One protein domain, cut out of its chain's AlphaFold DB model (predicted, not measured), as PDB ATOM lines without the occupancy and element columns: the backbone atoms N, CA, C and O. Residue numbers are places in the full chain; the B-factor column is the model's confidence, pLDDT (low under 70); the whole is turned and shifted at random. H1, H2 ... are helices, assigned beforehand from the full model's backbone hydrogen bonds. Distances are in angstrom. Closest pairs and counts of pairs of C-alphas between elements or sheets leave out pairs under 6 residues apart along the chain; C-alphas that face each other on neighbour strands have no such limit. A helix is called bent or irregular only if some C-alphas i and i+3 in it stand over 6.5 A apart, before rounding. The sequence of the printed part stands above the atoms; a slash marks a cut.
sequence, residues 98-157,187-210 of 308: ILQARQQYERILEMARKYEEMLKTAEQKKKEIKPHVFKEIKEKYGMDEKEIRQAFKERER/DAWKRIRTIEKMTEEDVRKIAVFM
ATOM      1  N   ILE A  98      64.535  57.772 -19.922       69.56
ATOM      2  CA  ILE A  98      63.651  58.748 -20.584       69.56
ATOM      3  C   ILE A  98      62.172  58.373 -20.398       69.56
ATOM      4  O   ILE A  98      61.339  59.236 -20.104       69.56
ATOM      5  N   LEU A  99      61.824  57.088 -20.526       69.25
ATOM      6  CA  LEU A  99      60.455  56.611 -20.309       69.25
ATOM      7  C   LEU A  99      60.010  56.778 -18.851       69.25
ATOM      8  O   LEU A  99      58.881  57.207 -18.603       69.25
ATOM      9  N   GLN A 100      60.885  56.492 -17.886       70.31
ATOM     10  CA  GLN A 100      60.601  56.708 -16.465       70.31
ATOM     11  C   GLN A 100      60.439  58.197 -16.141       70.31
ATOM     12  O   GLN A 100      59.481  58.564 -15.459       70.31
ATOM     13  N   ALA A 101      61.309  59.062 -16.670       65.56
ATOM     14  CA  ALA A 101      61.207  60.510 -16.499       65.56
ATOM     15  C   ALA A 101      59.889  61.056 -17.073       65.56
ATOM     16  O   ALA A 101      59.210  61.853 -16.424       65.56
ATOM     17  N   ARG A 102      59.462  60.566 -18.245       69.81
ATOM     18  CA  ARG A 102      58.184  60.945 -18.864       69.81
ATOM     19  C   ARG A 102      56.975  60.496 -18.039       69.81
ATOM     20  O   ARG A 102      56.062  61.288 -17.821       69.81
ATOM     21  N   GLN A 103      56.986  59.269 -17.521       72.75
ATOM     22  CA  GLN A 103      55.929  58.775 -16.630       72.75
ATOM     23  C   GLN A 103      55.865  59.558 -15.312       72.75
ATOM     24  O   GLN A 103      54.781  59.818 -14.790       72.75
ATOM     25  N   GLN A 104      57.017  59.942 -14.753       70.50
ATOM     26  CA  GLN A 104      57.065  60.795 -13.566       70.50
ATOM     27  C   GLN A 104      56.513  62.192 -13.860       70.50
ATOM     28  O   GLN A 104      55.717  62.701 -13.073       70.50
ATOM     29  N   TYR A 105      56.863  62.774 -15.006       67.50
ATOM     30  CA  TYR A 105      56.351  64.069 -15.444       67.50
ATOM     31  C   TYR A 105      54.823  64.068 -15.610       67.50
ATOM     32  O   TYR A 105      54.145  64.951 -15.083       67.50
ATOM     33  N   GLU A 106      54.253  63.043 -16.249       70.50
ATOM     34  CA  GLU A 106      52.797  62.894 -16.389       70.50
ATOM     35  C   GLU A 106      52.092  62.770 -15.028       70.50
ATOM     36  O   GLU A 106      51.088  63.445 -14.789       70.50
ATOM     37  N   ARG A 107      52.655  62.001 -14.085       68.38
ATOM     38  CA  ARG A 107      52.121  61.919 -12.711       68.38
ATOM     39  C   ARG A 107      52.189  63.255 -11.975       68.38
ATOM     40  O   ARG A 107      51.262  63.589 -11.242       68.38
ATOM     41  N   ILE A 108      53.275  64.013 -12.140       74.12
ATOM     42  CA  ILE A 108      53.420  65.341 -11.530       74.12
ATOM     43  C   ILE A 108      52.363  66.294 -12.093       74.12
ATOM     44  O   ILE A 108      51.726  67.006 -11.320       74.12
ATOM     45  N   LEU A 109      52.113  66.262 -13.404       74.50
ATOM     46  CA  LEU A 109      51.067  67.068 -14.038       74.50
ATOM     47  C   LEU A 109      49.659  66.698 -13.554       74.50
ATOM     48  O   LEU A 109      48.855  67.588 -13.276       74.50
ATOM     49  N   GLU A 110      49.347  65.410 -13.415       77.00
ATOM     50  CA  GLU A 110      48.062  64.977 -12.850       77.00
ATOM     51  C   GLU A 110      47.886  65.433 -11.401       77.00
ATOM     52  O   GLU A 110      46.809  65.895 -11.016       77.00
ATOM     53  N   MET A 111      48.941  65.324 -10.592       70.75
ATOM     54  CA  MET A 111      48.926  65.815  -9.217       70.75
ATOM     55  C   MET A 111      48.738  67.333  -9.182       70.75
ATOM     56  O   MET A 111      47.898  67.809  -8.425       70.75
ATOM     57  N   ALA A 112      49.444  68.085 -10.030       74.44
ATOM     58  CA  ALA A 112      49.302  69.535 -10.132       74.44
ATOM     59  C   ALA A 112      47.858  69.945 -10.468       74.44
ATOM     60  O   ALA A 112      47.296  70.799  -9.787       74.44
ATOM     61  N   ARG A 113      47.206  69.267 -11.424       77.81
ATOM     62  CA  ARG A 113      45.786  69.500 -11.752       77.81
ATOM     63  C   ARG A 113      44.855  69.223 -10.572       77.81
ATOM     64  O   ARG A 113      43.978  70.032 -10.282       77.81
ATOM     65  N   LYS A 114      45.070  68.120  -9.848       77.69
ATOM     66  CA  LYS A 114      44.300  67.814  -8.629       77.69
ATOM     67  C   LYS A 114      44.493  68.888  -7.556       77.69
ATOM     68  O   LYS A 114      43.526  69.273  -6.905       77.69
ATOM     69  N   TYR A 115      45.715  69.395  -7.379       69.88
ATOM     70  CA  TYR A 115      45.979  70.504  -6.461       69.88
ATOM     71  C   TYR A 115      45.279  71.793  -6.899       69.88
ATOM     72  O   TYR A 115      44.683  72.457  -6.056       69.88
ATOM     73  N   GLU A 116      45.270  72.125  -8.191       76.31
ATOM     74  CA  GLU A 116      44.529  73.283  -8.704       76.31
ATOM     75  C   GLU A 116      43.021  73.180  -8.438       76.31
ATOM     76  O   GLU A 116      42.401  74.155  -8.013       76.31
ATOM     77  N   GLU A 117      42.414  72.011  -8.650       81.12
ATOM     78  CA  GLU A 117      40.995  71.782  -8.344       81.12
ATOM     79  C   GLU A 117      40.707  71.902  -6.840       81.12
ATOM     80  O   GLU A 117      39.734  72.542  -6.428       81.12
ATOM     81  N   MET A 118      41.584  71.348  -5.996       73.88
ATOM     82  CA  MET A 118      41.482  71.496  -4.542       73.88
ATOM     83  C   MET A 118      41.622  72.958  -4.100       73.88
ATOM     84  O   MET A 118      40.860  73.409  -3.248       73.88
ATOM     85  N   LEU A 119      42.534  73.727  -4.698       74.31
ATOM     86  CA  LEU A 119      42.684  75.153  -4.405       74.31
ATOM     87  C   LEU A 119      41.450  75.947  -4.839       74.31
ATOM     88  O   LEU A 119      40.925  76.723  -4.047       74.31
ATOM     89  N   LYS A 120      40.918  75.699  -6.042       81.31
ATOM     90  CA  LYS A 120      39.693  76.358  -6.528       81.31
ATOM     91  C   LYS A 120      38.501  76.089  -5.611       81.31
ATOM     92  O   LYS A 120      37.775  77.016  -5.250       81.31
ATOM     93  N   THR A 121      38.309  74.838  -5.195       80.62
ATOM     94  CA  THR A 121      37.219  74.474  -4.275       80.62
ATOM     95  C   THR A 121      37.430  75.051  -2.873       80.62
ATOM     96  O   THR A 121      36.472  75.518  -2.253       80.62
ATOM     97  N   ALA A 122      38.668  75.092  -2.373       77.38
ATOM     98  CA  ALA A 122      38.997  75.742  -1.106       77.38
ATOM     99  C   ALA A 122      38.763  77.262  -1.160       77.38
ATOM    100  O   ALA A 122      38.204  77.828  -0.223       77.38
ATOM    101  N   GLU A 123      39.117  77.925  -2.263       81.38
ATOM    102  CA  GLU A 123      38.862  79.351  -2.478       81.38
ATOM    103  C   GLU A 123      37.369  79.677  -2.566       81.38
ATOM    104  O   GLU A 123      36.929  80.691  -2.018       81.38
ATOM    105  N   GLN A 124      36.576  78.825  -3.219       83.38
ATOM    106  CA  GLN A 124      35.118  78.964  -3.267       83.38
ATOM    107  C   GLN A 124      34.514  78.852  -1.865       83.38
ATOM    108  O   GLN A 124      33.844  79.781  -1.414       83.38
ATOM    109  N   LYS A 125      34.867  77.800  -1.116       83.00
ATOM    110  CA  LYS A 125      34.449  77.639   0.286       83.00
ATOM    111  C   LYS A 125      34.888  78.818   1.152       83.00
ATOM    112  O   LYS A 125      34.124  79.297   1.987       83.00
ATOM    113  N   LYS A 126      36.101  79.337   0.939       84.50
ATOM    114  CA  LYS A 126      36.606  80.529   1.629       84.50
ATOM    115  C   LYS A 126      35.706  81.737   1.345       84.50
ATOM    116  O   LYS A 126      35.328  82.434   2.281       84.50
ATOM    117  N   LYS A 127      35.316  81.979   0.091       84.25
ATOM    118  CA  LYS A 127      34.414  83.089  -0.270       84.25
ATOM    119  C   LYS A 127      33.025  82.944   0.356       84.25
ATOM    120  O   LYS A 127      32.487  83.942   0.826       84.25
ATOM    121  N   GLU A 128      32.486  81.731   0.411       86.50
ATOM    122  CA  GLU A 128      31.169  81.442   0.996       86.50
ATOM    123  C   GLU A 128      31.149  81.597   2.522       86.50
ATOM    124  O   GLU A 128      30.232  82.193   3.081       86.50
ATOM    125  N   ILE A 129      32.182  81.106   3.212       88.88
ATOM    126  CA  ILE A 129      32.248  81.102   4.681       88.88
ATOM    127  C   ILE A 129      32.631  82.478   5.240       88.88
ATOM    128  O   ILE A 129      32.204  82.845   6.337       88.88
ATOM    129  N   LYS A 130      33.412  83.265   4.490       89.00
ATOM    130  CA  LYS A 130      33.881  84.595   4.899       89.00
ATOM    131  C   LYS A 130      32.781  85.489   5.506       89.00
ATOM    132  O   LYS A 130      32.975  85.943   6.635       89.00
ATOM    133  N   PRO A 131      31.641  85.756   4.837       89.69
ATOM    134  CA  PRO A 131      30.599  86.617   5.398       89.69
ATOM    135  C   PRO A 131      30.006  86.062   6.696       89.69
ATOM    136  O   PRO A 131      29.722  86.838   7.604       89.69
ATOM    137  N   HIS A 132      29.860  84.740   6.823       89.56
ATOM    138  CA  HIS A 132      29.352  84.114   8.045       89.56
ATOM    139  C   HIS A 132      30.303  84.311   9.226       89.56
ATOM    140  O   HIS A 132      29.860  84.706  10.302       89.56
ATOM    141  N   VAL A 133      31.608  84.113   9.011       89.00
ATOM    142  CA  VAL A 133      32.628  84.326  10.048       89.00
ATOM    143  C   VAL A 133      32.647  85.783  10.493       89.00
ATOM    144  O   VAL A 133      32.566  86.058  11.686       89.00
ATOM    145  N   PHE A 134      32.697  86.738   9.563       90.56
ATOM    146  CA  PHE A 134      32.725  88.154   9.945       90.56
ATOM    147  C   PHE A 134      31.406  88.632  10.559       90.56
ATOM    148  O   PHE A 134      31.438  89.512  11.415       90.56
ATOM    149  N   LYS A 135      30.265  88.029  10.204       92.12
ATOM    150  CA  LYS A 135      28.992  88.283  10.887       92.12
ATOM    151  C   LYS A 135      29.028  87.799  12.340       92.12
ATOM    152  O   LYS A 135      28.686  88.572  13.227       92.12
ATOM    153  N   GLU A 136      29.511  86.581  12.589       90.19
ATOM    154  CA  GLU A 136      29.682  86.037  13.947       90.19
ATOM    155  C   GLU A 136      30.620  86.923  14.788       90.19
ATOM    156  O   GLU A 136      30.318  87.260  15.933       90.19
ATOM    157  N   ILE A 137      31.748  87.353  14.213       90.31
ATOM    158  CA  ILE A 137      32.703  88.237  14.895       90.31
ATOM    159  C   ILE A 137      32.092  89.616  15.171       90.31
ATOM    160  O   ILE A 137      32.284  90.157  16.263       90.31
ATOM    161  N   LYS A 138      31.328  90.174  14.226       92.06
ATOM    162  CA  LYS A 138      30.611  91.438  14.420       92.06
ATOM    163  C   LYS A 138      29.586  91.333  15.547       92.06
ATOM    164  O   LYS A 138      29.511  92.234  16.372       92.06
ATOM    165  N   GLU A 139      28.834  90.239  15.619       91.81
ATOM    166  CA  GLU A 139      27.853  90.005  16.684       91.81
ATOM    167  C   GLU A 139      28.518  89.856  18.061       91.81
ATOM    168  O   GLU A 139      28.030  90.417  19.040       91.81
ATOM    169  N   LYS A 140      29.659  89.158  18.146       92.31
ATOM    170  CA  LYS A 140      30.380  88.948  19.414       92.31
ATOM    171  C   LYS A 140      31.145  90.178  19.907       92.31
ATOM    172  O   LYS A 140      31.185  90.429  21.109       92.31
ATOM    173  N   TYR A 141      31.803  90.902  19.004       89.62
ATOM    174  CA  TYR A 141      32.794  91.926  19.358       89.62
ATOM    175  C   TYR A 141      32.442  93.331  18.862       89.62
ATOM    176  O   TYR A 141      33.164  94.277  19.173       89.62
ATOM    177  N   GLY A 142      31.359  93.481  18.096       89.06
ATOM    178  CA  GLY A 142      30.912  94.768  17.564       89.06
ATOM    179  C   GLY A 142      31.844  95.370  16.514       89.06
ATOM    180  O   GLY A 142      31.803  96.579  16.329       89.06
ATOM    181  N   MET A 143      32.699  94.562  15.871       89.25
ATOM    182  CA  MET A 143      33.685  95.042  14.897       89.25
ATOM    183  C   MET A 143      33.436  94.508  13.491       89.25
ATOM    184  O   MET A 143      33.203  93.314  13.295       89.25
ATOM    185  N   ASP A 144      33.581  95.394  12.510       91.56
ATOM    186  CA  ASP A 144      33.499  95.051  11.091       91.56
ATOM    187  C   ASP A 144      34.838  94.545  10.531       91.56
ATOM    188  O   ASP A 144      35.909  94.837  11.061       91.56
ATOM    189  N   GLU A 145      34.810  93.843   9.387       88.94
ATOM    190  CA  GLU A 145      36.027  93.342   8.714       88.94
ATOM    191  C   GLU A 145      37.086  94.446   8.517       88.94
ATOM    192  O   GLU A 145      38.284  94.224   8.718       88.94
ATOM    193  N   LYS A 146      36.652  95.657   8.141       90.06
ATOM    194  CA  LYS A 146      37.545  96.808   7.945       90.06
ATOM    195  C   LYS A 146      38.196  97.257   9.250       90.06
ATOM    196  O   LYS A 146      39.392  97.539   9.258       90.06
ATOM    197  N   GLU A 147      37.430  97.292  10.335       90.12
ATOM    198  CA  GLU A 147      37.915  97.695  11.655       90.12
ATOM    199  C   GLU A 147      38.880  96.661  12.221       90.12
ATOM    200  O   GLU A 147      39.919  97.037  12.751       90.12
ATOM    201  N   ILE A 148      38.598  95.371  12.028       89.25
ATOM    202  CA  ILE A 148      39.501  94.275  12.397       89.25
ATOM    203  C   ILE A 148      40.831  94.421  11.652       89.25
ATOM    204  O   ILE A 148      41.899  94.370  12.262       89.25
ATOM    205  N   ARG A 149      40.786  94.671  10.336       89.25
ATOM    206  CA  ARG A 149      42.000  94.876   9.526       89.25
ATOM    207  C   ARG A 149      42.802  96.069  10.001       89.25
ATOM    208  O   ARG A 149      44.021  95.992  10.132       89.25
ATOM    209  N   GLN A 150      42.113  97.174  10.239       90.25
ATOM    210  CA  GLN A 150      42.736  98.391  10.720       90.25
ATOM    211  C   GLN A 150      43.359  98.178  12.101       90.25
ATOM    212  O   GLN A 150      44.501  98.567  12.312       90.25
ATOM    213  N   ALA A 151      42.673  97.485  13.001       90.56
ATOM    214  CA  ALA A 151      43.143  97.230  14.351       90.56
ATOM    215  C   ALA A 151      44.374  96.312  14.396       90.56
ATOM    216  O   ALA A 151      45.285  96.573  15.178       90.56
ATOM    217  N   PHE A 152      44.470  95.301  13.521       89.19
ATOM    218  CA  PHE A 152      45.704  94.514  13.391       89.19
ATOM    219  C   PHE A 152      46.890  95.362  12.906       89.19
ATOM    220  O   PHE A 152      47.987  95.226  13.442       89.19
ATOM    221  N   LYS A 153      46.676  96.287  11.960       88.06
ATOM    222  CA  LYS A 153      47.722  97.220  11.497       88.06
ATOM    223  C   LYS A 153      48.111  98.246  12.560       88.06
ATOM    224  O   LYS A 153      49.284  98.543  12.755       88.06
ATOM    225  N   GLU A 154      47.129  98.804  13.261       89.12
ATOM    226  CA  GLU A 154      47.348  99.762  14.348       89.12
ATOM    227  C   GLU A 154      48.080  99.107  15.526       89.12
ATOM    228  O   GLU A 154      48.894  99.763  16.176       89.12
ATOM    229  N   ARG A 155      47.873  97.803  15.761       89.56
ATOM    230  CA  ARG A 155      48.567  97.048  16.810       89.56
ATOM    231  C   ARG A 155      50.086  97.043  16.634       89.56
ATOM    232  O   ARG A 155      50.788  97.107  17.640       89.56
ATOM    233  N   GLU A 156      50.609  97.004  15.408       84.38
ATOM    234  CA  GLU A 156      52.064  97.072  15.181       84.38
ATOM    235  C   GLU A 156      52.663  98.371  15.751       84.38
ATOM    236  O   GLU A 156      53.763  98.368  16.297       84.38
ATOM    237  N   ARG A 157      51.881  99.458  15.736       87.62
ATOM    238  CA  ARG A 157      52.225 100.769  16.308       87.62
ATOM    239  C   ARG A 157      51.593 101.011  17.683       87.62
ATOM    240  O   ARG A 157      51.497 102.149  18.133       87.62
ATOM    241  N   ASP A 187      40.239 105.584  20.080       89.25
ATOM    242  CA  ASP A 187      39.412 104.631  19.345       89.25
ATOM    243  C   ASP A 187      40.262 103.546  18.669       89.25
ATOM    244  O   ASP A 187      39.898 102.371  18.730       89.25
ATOM    245  N   ALA A 188      41.438 103.891  18.131       89.94
ATOM    246  CA  ALA A 188      42.426 102.905  17.677       89.94
ATOM    247  C   ALA A 188      42.840 101.954  18.807       89.94
ATOM    248  O   ALA A 188      42.814 100.731  18.652       89.94
ATOM    249  N   TRP A 189      43.132 102.496  19.988       90.50
ATOM    250  CA  TRP A 189      43.482 101.699  21.156       90.50
ATOM    251  C   TRP A 189      42.341 100.781  21.611       90.50
ATOM    252  O   TRP A 189      42.587  99.613  21.922       90.50
ATOM    253  N   LYS A 190      41.088 101.259  21.608       90.19
ATOM    254  CA  LYS A 190      39.916 100.419  21.902       90.19
ATOM    255  C   LYS A 190      39.825  99.244  20.933       90.19
ATOM    256  O   LYS A 190      39.685  98.116  21.396       90.19
ATOM    257  N   ARG A 191      39.959  99.482  19.623       91.06
ATOM    258  CA  ARG A 191      39.915  98.406  18.620       91.06
ATOM    259  C   ARG A 191      41.043  97.388  18.819       91.06
ATOM    260  O   ARG A 191      40.775  96.187  18.843       91.06
ATOM    261  N   ILE A 192      42.280  97.853  19.044       90.62
ATOM    262  CA  ILE A 192      43.424  96.979  19.369       90.62
ATOM    263  C   ILE A 192      43.098  96.121  20.595       90.62
ATOM    264  O   ILE A 192      43.301  94.908  20.585       90.62
ATOM    265  N   ARG A 193      42.553  96.733  21.652       89.81
ATOM    266  CA  ARG A 193      42.211  96.031  22.891       89.81
ATOM    267  C   ARG A 193      41.115  94.989  22.688       89.81
ATOM    268  O   ARG A 193      41.160  93.948  23.340       89.81
ATOM    269  N   THR A 194      40.145  95.248  21.816       89.62
ATOM    270  CA  THR A 194      39.117  94.263  21.466       89.62
ATOM    271  C   THR A 194      39.748  93.040  20.809       89.62
ATOM    272  O   THR A 194      39.477  91.930  21.258       89.62
ATOM    273  N   ILE A 195      40.659  93.224  19.844       89.50
ATOM    274  CA  ILE A 195      41.411  92.114  19.230       89.50
ATOM    275  C   ILE A 195      42.232  91.344  20.268       89.50
ATOM    276  O   ILE A 195      42.227  90.115  20.278       89.50
ATOM    277  N   GLU A 196      42.912  92.037  21.182       86.81
ATOM    278  CA  GLU A 196      43.722  91.376  22.216       86.81
ATOM    279  C   GLU A 196      42.895  90.527  23.188       86.81
ATOM    280  O   GLU A 196      43.407  89.557  23.751       86.81
ATOM    281  N   LYS A 197      41.617  90.872  23.367       88.62
ATOM    282  CA  LYS A 197      40.661  90.129  24.195       88.62
ATOM    283  C   LYS A 197      39.928  89.014  23.449       88.62
ATOM    284  O   LYS A 197      39.219  88.248  24.101       88.62
ATOM    285  N   MET A 198      40.069  88.913  22.127       90.31
ATOM    286  CA  MET A 198      39.438  87.840  21.361       90.31
ATOM    287  C   MET A 198      39.968  86.469  21.782       90.31
ATOM    288  O   MET A 198      41.145  86.298  22.125       90.31
ATOM    289  N   THR A 199      39.089  85.472  21.716       89.88
ATOM    290  CA  THR A 199      39.478  84.075  21.921       89.88
ATOM    291  C   THR A 199      40.442  83.617  20.820       89.88
ATOM    292  O   THR A 199      40.392  84.100  19.688       89.88
ATOM    293  N   GLU A 200      41.338  82.674  21.127       85.69
ATOM    294  CA  GLU A 200      42.283  82.155  20.120       85.69
ATOM    295  C   GLU A 200      41.559  81.475  18.949       85.69
ATOM    296  O   GLU A 200      42.032  81.549  17.818       85.69
ATOM    297  N   GLU A 201      40.398  80.868  19.194       86.94
ATOM    298  CA  GLU A 201      39.558  80.245  18.167       86.94
ATOM    299  C   GLU A 201      38.974  81.271  17.192       86.94
ATOM    300  O   GLU A 201      39.064  81.089  15.978       86.94
ATOM    301  N   ASP A 202      38.430  82.375  17.704       88.62
ATOM    302  CA  ASP A 202      37.883  83.445  16.867       88.62
ATOM    303  C   ASP A 202      38.990  84.095  16.020       88.62
ATOM    304  O   ASP A 202      38.813  84.329  14.824       88.62
ATOM    305  N   VAL A 203      40.179  84.302  16.597       87.88
ATOM    306  CA  VAL A 203      41.337  84.810  15.849       87.88
ATOM    307  C   VAL A 203      41.806  83.803  14.791       87.88
ATOM    308  O   VAL A 203      42.138  84.214  13.681       87.88
ATOM    309  N   ARG A 204      41.782  82.490  15.072       86.81
ATOM    310  CA  ARG A 204      42.085  81.449  14.067       86.81
ATOM    311  C   ARG A 204      41.114  81.495  12.893       86.81
ATOM    312  O   ARG A 204      41.560  81.397  11.753       86.81
ATOM    313  N   LYS A 205      39.816  81.698  13.142       88.50
ATOM    314  CA  LYS A 205      38.825  81.881  12.068       88.50
ATOM    315  C   LYS A 205      39.174  83.087  11.191       88.50
ATOM    316  O   LYS A 205      39.104  82.989   9.970       88.50
ATOM    317  N   ILE A 206      39.595  84.204  11.793       88.12
ATOM    318  CA  ILE A 206      39.999  85.416  11.059       88.12
ATOM    319  C   ILE A 206      41.312  85.194  10.283       88.12
ATOM    320  O   ILE A 206      41.429  85.644   9.142       88.12
ATOM    321  N   ALA A 207      42.270  84.455  10.851       87.25
ATOM    322  CA  ALA A 207      43.574  84.161  10.247       87.25
ATOM    323  C   ALA A 207      43.487  83.404   8.913       87.25
ATOM    324  O   ALA A 207      44.378  83.533   8.078       87.25
ATOM    325  N   VAL A 208      42.389  82.683   8.654       85.69
ATOM    326  CA  VAL A 208      42.121  82.072   7.338       85.69
ATOM    327  C   VAL A 208      41.983  83.132   6.237       85.69
ATOM    328  O   VAL A 208      42.277  82.868   5.067       85.69
ATOM    329  N   PHE A 209      41.529  84.339   6.582       85.75
ATOM    330  CA  PHE A 209      41.217  85.412   5.636       85.75
ATOM    331  C   PHE A 209      42.217  86.570   5.656       85.75
ATOM    332  O   PHE A 209      42.197  87.370   4.720       85.75
ATOM    333  N   MET A 210      43.036  86.688   6.704       86.31
ATOM    334  CA  MET A 210      43.880  87.858   6.961       86.31
ATOM    335  C   MET A 210      45.247  87.440   7.498       86.31
ATOM    336  O   MET A 210      45.345  86.864   8.584       86.31
TER     337      MET A 210
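AT A GLANCE: This is residues 98 to 157 and 187 to 210 of the 308 residues of an uncharacterized protein of Candidatus Aenigmarchaeota archaeon (UniProt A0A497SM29). Look first at one very long helix, H1, which sticks out as a bare arm over residues 98 to 125 and bends near its far end, where a small compact head of short helices sits. In that head H2 and H3 cross nearly at right angles, and H4 packs on the last arm of the long helix, H1b. The printed part has 84 residues with four named helices, in the order H1, H2, H3, H4, and no named strand; the class is all helix. The whole is extended, with a radius of gyration of the C-alphas of 19.9 A, and it spans 65 by 28 by 19 A, the free arm making the length.

IN THESE COORDINATES: Find C-alpha 98 at (63.651, 58.748, -20.584), where H1, residues 98 to 141, begins. By its hydrogen bonds H1 was assigned as one helix, but it is bent: C-alphas 128 and 131 are 6.8 A apart. Its arm H1a, residues 98 to 128, is 45.1 A long and ends at C-alpha 128 at (31.169, 81.442, 0.996). Its arm H1b, residues 131 to 141, is 15.1 A long. Read on to H2, residues 145 to 156, 17.7 A long. After the cut comes H3, residues 187 to 197, 15.3 A long. H4, residues 200 to 207, is 10.2 A long and ends at C-alpha 207 at (43.574, 84.161, 10.247).

HOW THE PARTS SIT: H1a and H1b stand at a steep tilt of 49 degrees. H1a is apart from H2, H3 and H4. H1b touches H4, with the C-alphas of Val 133 and Lys 205 closest at 7.0 A, at a steep tilt of 42 degrees, opposite ways. H1b and H2 are close but not clearly touching; their closest C-alphas, Phe 134 and Glu 145, are 6.3 A apart. H1b and H3 are also close but not clearly touching, the closest C-alphas being those of Tyr 141 and Thr 194 at 7.1 A. H2 and H3 touch about perpendicular, at 89 degrees, and their closest C-alphas, Ala 151 and Ile 192, are 5.0 A apart. H3 and H4 are only just apart, at 8.0 A. In H1a, H1b, H3 and H4 every O i to N i+4 pair is within hydrogen-bond range; in H2 it is 7 of 8.

THE WHOLE: The farthest C-alphas, those of Leu 99 and Asp 187, are 65.7 A apart. Without residues 98 to 125, which stand free, the body has 56 residues and spans 32 by 19 by 19 A. Residues 158 to 186 are not printed, and C-alphas 157 and 187 are 13.7 A apart across this cut. The links H1 to H2 and H3 to H4 are tight. The mean pLDDT of the printed part is 84.1; look for values under 70 at residues 98 to 99, 101 to 102, 105, 107 and 115.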